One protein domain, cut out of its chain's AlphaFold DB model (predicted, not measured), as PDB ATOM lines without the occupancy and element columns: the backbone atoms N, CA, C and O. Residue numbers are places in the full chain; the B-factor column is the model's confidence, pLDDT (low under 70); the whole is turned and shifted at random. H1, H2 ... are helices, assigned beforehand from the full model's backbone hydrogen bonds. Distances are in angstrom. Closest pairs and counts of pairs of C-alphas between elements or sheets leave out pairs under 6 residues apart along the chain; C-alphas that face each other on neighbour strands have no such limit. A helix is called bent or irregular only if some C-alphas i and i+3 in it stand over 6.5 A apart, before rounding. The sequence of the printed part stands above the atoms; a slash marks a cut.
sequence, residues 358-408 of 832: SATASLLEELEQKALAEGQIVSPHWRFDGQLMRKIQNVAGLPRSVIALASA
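Overview. This is residues 358 to 408 of the 832 residues of an uncharacterized protein of Capsaspora owczarzaki (strain ATCC 30864) (UniProt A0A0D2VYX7). One long helix, H1, makes a straight bar, and a short helical hairpin of H2 and H3 sits over its first half, with H3 packing on H1 residues 360 to 367. From the far end of H1 a long link, residues 374 to 385, folds back in a wide loop to reach the start of H2, and the centres of the three helices make a triangle. The printed part has 51 residues with three named helices, in the order H1, H2, H3, and no named strand; the class is all helix. The whole is compact, with a radius of gyration of the C-alphas of 10.2 A, and its C-alphas span 29 by 19 by 19 A, an outline that is only just rounded.

Arrangement. H1, residues 358 to 373, comes first along the printed part. A long link of 12 residues, 374 to 385, joins it to H2, residues 386 to 394. H1 and H2 are near each other, with 5 pairs of C-alphas within 10 A and no pair within 8 A. A tight link of 4 residues joins H2 to H3, residues 399 to 406. H2 and H3 form a helical hairpin: they touch, and their closest C-alphas, those of Ile 392 and Val 402, are 6.0 A apart. Their lines stand at a shallow tilt of 22 degrees, and they run opposite ways. H3 also touches H1, which meets it with residues 360 to 367 alone. The closest C-alphas of H1 and H3 are those of Leu 364 and Ala 406, 7.1 A apart. These two helices run the same way at a steep tilt of 49 degrees, and their centres are 10.8 A apart. In H1, H2 and H3 every backbone O i to N i+4 pair is within hydrogen-bond range.

Along the chain. H1 begins with C-alpha 358 at (46.516, -0.395, 24.662) and ends with C-alpha 373 at (32.829, -4.602, 41.910), 22.4 A from first to last C-alpha. H2 begins with C-alpha 386 at (30.668, 3.642, 19.628) and is 12.7 A from first to last C-alpha. H3 is 10.5 A from first to last C-alpha and ends with C-alpha 406 at (34.258, 6.545, 31.761). None of the three helices is bent or irregular.

Size, cuts and confidence. The two C-alphas farthest apart are those of Gly 375 and Ala 396, at 28.8 A. The first and last printed C-alphas, those of Ser 358 and Ala 408, are 21.2 A apart. The printed part has no cut. The long link from H1 to H2 has no named element, and its C-alphas lie 6 to 16 A from the mean of all C-alphas. The mean pLDDT of the printed part is 80.8, and no printed residue is under 70; by helix the mean is 84 in H1, 77 in H2 and 85 in H3.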
ATOM      1  N   SER A 358      46.550   0.848  23.883       72.50
ATOM      2  CA  SER A 358      46.516  -0.395  24.662       72.50
ATOM      3  C   SER A 358      46.431  -0.065  26.143       72.50
ATOM      4  O   SER A 358      45.587  -0.615  26.840       72.50
ATOM      5  N   ALA A 359      47.205   0.926  26.591       78.38
ATOM      6  CA  ALA A 359      47.109   1.442  27.948       78.38
ATOM      7  C   ALA A 359      45.753   2.094  28.249       78.38
ATOM      8  O   ALA A 359      45.218   1.946  29.343       78.38
ATOM      9  N   THR A 360      45.174   2.798  27.273       82.00
ATOM     10  CA  THR A 360      43.828   3.374  27.394       82.00
ATOM     11  C   THR A 360      42.778   2.268  27.517       82.00
ATOM     12  O   THR A 360      41.915   2.346  28.383       82.00
ATOM     13  N   ALA A 361      42.868   1.211  26.703       78.88
ATOM     14  CA  ALA A 361      41.971   0.058  26.770       78.88
ATOM     15  C   ALA A 361      42.035  -0.643  28.131       78.88
ATOM     16  O   ALA A 361      41.000  -0.915  28.729       78.88
ATOM     17  N   SER A 362      43.232  -0.883  28.655       82.19
ATOM     18  CA  SER A 362      43.380  -1.531  29.957       82.19
ATOM     19  C   SER A 362      43.007  -0.622  31.133       82.19
ATOM     20  O   SER A 362      42.531  -1.123  32.148       82.19
ATOM     21  N   LEU A 363      43.134   0.705  31.005       84.94
ATOM     22  CA  LEU A 363      42.538   1.641  31.964       84.94
ATOM     23  C   LEU A 363      41.002   1.548  31.956       84.94
ATOM     24  O   LEU A 363      40.391   1.546  33.018       84.94
ATOM     25  N   LEU A 364      40.372   1.441  30.781       85.81
ATOM     26  CA  LEU A 364      38.918   1.254  30.674       85.81
ATOM     27  C   LEU A 364      38.464  -0.082  31.261       85.81
ATOM     28  O   LEU A 364      37.428  -0.130  31.914       85.81
ATOM     29  N   GLU A 365      39.244  -1.148  31.076       85.12
ATOM     30  CA  GLU A 365      38.998  -2.437  31.731       85.12
ATOM     31  C   GLU A 365      39.088  -2.330  33.253       85.12
ATOM     32  O   GLU A 365      38.197  -2.817  33.942       85.12
ATOM     33  N   GLU A 366      40.123  -1.669  33.785       87.75
ATOM     34  CA  GLU A 366      40.263  -1.442  35.229       87.75
ATOM     35  C   GLU A 366      39.059  -0.659  35.781       87.75
ATOM     36  O   GLU A 366      38.535  -0.987  36.847       87.75
ATOM     37  N   LEU A 367      38.597   0.359  35.048       87.38
ATOM     38  CA  LEU A 367      37.439   1.177  35.416       87.38
ATOM     39  C   LEU A 367      36.130   0.379  35.388       87.38
ATOM     40  O   LEU A 367      35.354   0.458  36.336       87.38
ATOM     41  N   GLU A 368      35.902  -0.417  34.344       86.69
ATOM     42  CA  GLU A 368      34.732  -1.294  34.238       86.69
ATOM     43  C   GLU A 368      34.725  -2.355  35.346       86.69
ATOM     44  O   GLU A 368      33.703  -2.559  35.995       86.69
ATOM     45  N   GLN A 369      35.869  -2.986  35.630       87.12
ATOM     46  CA  GLN A 369      35.991  -3.963  36.716       87.12
ATOM     47  C   GLN A 369      35.707  -3.343  38.088       87.12
ATOM     48  O   GLN A 369      35.018  -3.963  38.898       87.12
ATOM     49  N   LYS A 370      36.196  -2.123  38.349       86.44
ATOM     50  CA  LYS A 370      35.883  -1.389  39.585       86.44
ATOM     51  C   LYS A 370      34.394  -1.067  39.685       86.44
ATOM     52  O   LYS A 370      33.795  -1.355  40.714       86.44
ATOM     53  N   ALA A 371      33.786  -0.556  38.615       85.75
ATOM     54  CA  ALA A 371      32.357  -0.256  38.583       85.75
ATOM     55  C   ALA A 371      31.501  -1.511  38.846       85.75
ATOM     56  O   ALA A 371      30.573  -1.472  39.653       85.75
ATOM     57  N   LEU A 372      31.856  -2.648  38.236       86.25
ATOM     58  CA  LEU A 372      31.198  -3.936  38.480       86.25
ATOM     59  C   LEU A 372      31.372  -4.414  39.930       86.25
ATOM     60  O   LEU A 372      30.413  -4.895  40.531       86.25
ATOM     61  N   ALA A 373      32.569  -4.264  40.509       87.69
ATOM     62  CA  ALA A 373      32.829  -4.602  41.910       87.69
ATOM     63  C   ALA A 373      32.034  -3.718  42.893       87.69
ATOM     64  O   ALA A 373      31.681  -4.171  43.979       87.69
ATOM     65  N   GLU A 374      31.712  -2.485  42.498       86.62
ATOM     66  CA  GLU A 374      30.848  -1.550  43.230       86.62
ATOM     67  C   GLU A 374      29.343  -1.775  42.968       86.62
ATOM     68  O   GLU A 374      28.506  -1.036  43.485       86.62
ATOM     69  N   GLY A 375      28.975  -2.796  42.185       84.44
ATOM     70  CA  GLY A 375      27.584  -3.145  41.886       84.44
ATOM     71  C   GLY A 375      26.918  -2.273  40.816       84.44
ATOM     72  O   GLY A 375      25.694  -2.289  40.692       84.44
ATOM     73  N   GLN A 376      27.690  -1.509  40.040       85.06
ATOM     74  CA  GLN A 376      27.165  -0.689  38.948       85.06
ATOM     75  C   GLN A 376      26.898  -1.535  37.695       85.06
ATOM     76  O   GLN A 376      27.661  -2.439  37.350       85.06
ATOM     77  N   ILE A 377      25.819  -1.219  36.973       75.56
ATOM     78  CA  ILE A 377      25.499  -1.862  35.693       75.56
ATOM     79  C   ILE A 377      26.312  -1.183  34.588       75.56
ATOM     80  O   ILE A 377      26.064  -0.025  34.259       75.56
ATOM     81  N   VAL A 378      27.240  -1.921  33.973       73.50
ATOM     82  CA  VAL A 378      28.012  -1.450  32.814       73.50
ATOM     83  C   VAL A 378      27.452  -2.101  31.546       73.50
ATOM     84  O   VAL A 378      27.723  -3.265  31.253       73.50
ATOM     85  N   SER A 379      26.608  -1.376  30.806       70.12
ATOM     86  CA  SER A 379      26.074  -1.823  29.513       70.12
ATOM     87  C   SER A 379      25.736  -0.630  28.606       70.12
ATOM     88  O   SER A 379      25.046   0.281  29.066       70.12
ATOM     89  N   PRO A 380      26.152  -0.629  27.323       72.56
ATOM     90  CA  PRO A 380      26.988  -1.638  26.673       72.56
ATOM     91  C   PRO A 380      28.449  -1.579  27.154       72.56
ATOM     92  O   PRO A 380      28.948  -0.535  27.558       72.56
ATOM     93  N   HIS A 381      29.154  -2.711  27.084       78.94
ATOM     94  CA  HIS A 381      30.596  -2.766  27.351       78.94
ATOM     95  C   HIS A 381      31.333  -1.779  26.426       78.94
ATOM     96  O   HIS A 381      31.041  -1.726  25.228       78.94
ATOM     97  N   TRP A 382      32.338  -1.057  26.939       80.38
ATOM     98  CA  TRP A 382      32.953   0.097  26.258       80.38
ATOM     99  C   TRP A 382      33.418  -0.193  24.820       80.38
ATOM    100  O   TRP A 382      33.242   0.626  23.927       80.38
ATOM    101  N   ARG A 383      33.946  -1.399  24.552       79.00
ATOM    102  CA  ARG A 383      34.334  -1.871  23.201       79.00
ATOM    103  C   ARG A 383      33.219  -1.811  22.151       79.00
ATOM    104  O   ARG A 383      33.529  -1.665  20.968       79.00
ATOM    105  N   PHE A 384      31.961  -1.940  22.569       78.56
ATOM    106  CA  PHE A 384      30.770  -1.864  21.720       78.56
ATOM    107  C   PHE A 384      30.073  -0.501  21.801       78.56
ATOM    108  O   PHE A 384      29.194  -0.216  20.987       78.56
ATOM    109  N   ASP A 385      30.477   0.363  22.734       79.50
ATOM    110  CA  ASP A 385      29.957   1.719  22.846       79.50
ATOM    111  C   ASP A 385      30.672   2.656  21.863       79.50
ATOM    112  O   ASP A 385      31.680   3.302  22.161       79.50
ATOM    113  N   GLY A 386      30.127   2.755  20.651       75.81
ATOM    114  CA  GLY A 386      30.668   3.642  19.628       75.81
ATOM    115  C   GLY A 386      30.689   5.125  20.012       75.81
ATOM    116  O   GLY A 386      31.526   5.848  19.477       75.81
ATOM    117  N   GLN A 387      29.825   5.587  20.921       77.38
ATOM    118  CA  GLN A 387      29.813   6.987  21.355       77.38
ATOM    119  C   GLN A 387      30.908   7.252  22.389       77.38
ATOM    120  O   GLN A 387      31.656   8.224  22.255       77.38
ATOM    121  N   LEU A 388      31.043   6.375  23.388       79.06
ATOM    122  CA  LEU A 388      32.110   6.456  24.382       79.06
ATOM    123  C   LEU A 388      33.485   6.370  23.718       79.06
ATOM    124  O   LEU A 388      34.341   7.210  23.987       79.06
ATOM    125  N   MET A 389      33.687   5.429  22.787       78.00
ATOM    126  CA  MET A 389      34.982   5.271  22.116       78.00
ATOM    127  C   MET A 389      35.420   6.512  21.355       78.00
ATOM    128  O   MET A 389      36.597   6.863  21.391       78.00
ATOM    129  N   ARG A 390      34.486   7.229  20.731       74.19
ATOM    130  CA  ARG A 390      34.802   8.489  20.053       74.19
ATOM    131  C   ARG A 390      35.141   9.607  21.027       74.19
ATOM    132  O   ARG A 390      36.103  10.334  20.807       74.19
ATOM    133  N   LYS A 391      34.415   9.712  22.146       77.75
ATOM    134  CA  LYS A 391      34.770  10.657  23.219       77.75
ATOM    135  C   LYS A 391      36.171  10.367  23.771       77.75
ATOM    136  O   LYS A 391      36.949  11.291  23.983       77.75
ATOM    137  N   ILE A 392      36.519   9.090  23.937       78.69
ATOM    138  CA  ILE A 392      37.847   8.656  24.399       78.69
ATOM    139  C   ILE A 392      38.942   9.020  23.388       78.69
ATOM    140  O   ILE A 392      40.038   9.428  23.771       78.69
ATOM    141  N   GLN A 393      38.654   8.932  22.093       74.88
ATOM    142  CA  GLN A 393      39.585   9.373  21.055       74.88
ATOM    143  C   GLN A 393      39.839  10.880  21.090       74.88
ATOM    144  O   GLN A 393      40.985  11.303  20.943       74.88
ATOM    145  N   ASN A 394      38.811  11.678  21.385       74.38
ATOM    146  CA  ASN A 394      38.931  13.132  21.513       74.38
ATOM    147  C   ASN A 394      39.783  13.571  22.716       74.38
ATOM    148  O   ASN A 394      40.284  14.690  22.734       74.38
ATOM    149  N   VAL A 395      39.979  12.717  23.727       76.31
ATOM    150  CA  VAL A 395      40.897  13.011  24.845       76.31
ATOM    151  C   VAL A 395      42.309  12.462  24.620       76.31
ATOM    152  O   VAL A 395      43.164  12.633  25.487       76.31
ATOM    153  N   ALA A 396      42.557  11.807  23.477       76.56
ATOM    154  CA  ALA A 396      43.865  11.355  22.994       76.56
ATOM    155  C   ALA A 396      44.748  10.676  24.058       76.56
ATOM    156  O   ALA A 396      45.942  10.950  24.168       76.56
ATOM    157  N   GLY A 397      44.152   9.790  24.861       77.12
ATOM    158  CA  GLY A 397      44.882   8.998  25.851       77.12
ATOM    159  C   GLY A 397      45.305   9.763  27.109       77.12
ATOM    160  O   GLY A 397      46.174   9.283  27.828       77.12
ATOM    161  N   LEU A 398      44.737  10.935  27.422       82.50
ATOM    162  CA  LEU A 398      44.950  11.567  28.730       82.50
ATOM    163  C   LEU A 398      44.276  10.744  29.845       82.50
ATOM    164  O   LEU A 398      43.044  10.737  29.901       82.50
ATOM    165  N   PRO A 399      45.027  10.117  30.780       85.44
ATOM    166  CA  PRO A 399      44.436   9.261  31.812       85.44
ATOM    167  C   PRO A 399      43.317   9.954  32.593       85.44
ATOM    168  O   PRO A 399      42.244   9.391  32.777       85.44
ATOM    169  N   ARG A 400      43.550  11.208  33.005       85.06
ATOM    170  CA  ARG A 400      42.588  12.001  33.786       85.06
ATOM    171  C   ARG A 400      41.252  12.169  33.061       85.06
ATOM    172  O   ARG A 400      40.206  11.963  33.666       85.06
ATOM    173  N   SER A 401      41.293  12.525  31.781       84.12
ATOM    174  CA  SER A 401      40.090  12.754  30.981       84.12
ATOM    175  C   SER A 401      39.407  11.446  30.580       84.12
ATOM    176  O   SER A 401      38.184  11.401  30.514       84.12
ATOM    177  N   VAL A 402      40.168  10.363  30.371       84.69
ATOM    178  CA  VAL A 402      39.604   9.020  30.155       84.69
ATOM    179  C   VAL A 402      38.813   8.565  31.384       84.69
ATOM    180  O   VAL A 402      37.672   8.137  31.237       84.69
ATOM    181  N   ILE A 403      39.376   8.722  32.589       87.12
ATOM    182  CA  ILE A 403      38.683   8.421  33.854       87.12
ATOM    183  C   ILE A 403      37.414   9.268  33.982       87.12
ATOM    184  O   ILE A 403      36.351   8.734  34.281       87.12
ATOM    185  N   ALA A 404      37.500  10.573  33.706       86.31
ATOM    186  CA  ALA A 404      36.349  11.469  33.779       86.31
ATOM    187  C   ALA A 404      35.195  11.014  32.867       86.31
ATOM    188  O   ALA A 404      34.055  10.902  33.316       86.31
ATOM    189  N   LEU A 405      35.506  10.678  31.610       83.12
ATOM    190  CA  LEU A 405      34.523  10.203  30.635       83.12
ATOM    191  C   LEU A 405      33.901   8.858  31.018       83.12
ATOM    192  O   LEU A 405      32.689   8.700  30.900       83.12
ATOM    193  N   ALA A 406      34.716   7.896  31.451       82.69
ATOM    194  CA  ALA A 406      34.258   6.545  31.761       82.69
ATOM    195  C   ALA A 406      33.489   6.467  33.089       82.69
ATOM    196  O   ALA A 406      32.535   5.705  33.195       82.69
ATOM    197  N   SER A 407      33.864   7.275  34.082       78.94
ATOM    198  CA  SER A 407      33.189   7.337  35.387       78.94
ATOM    199  C   SER A 407      32.087   8.402  35.456       78.94
ATOM    200  O   SER A 407      31.569   8.655  36.539       78.94
ATOM    201  N   ALA A 408      31.763   9.070  34.340       70.88
ATOM    202  CA  ALA A 408      30.815  10.189  34.276       70.88
ATOM    203  C   ALA A 408      31.077  11.294  35.325       70.88
ATOM    204  O   ALA A 408      30.156  11.957  35.805       70.88
TER     205      ALA A 408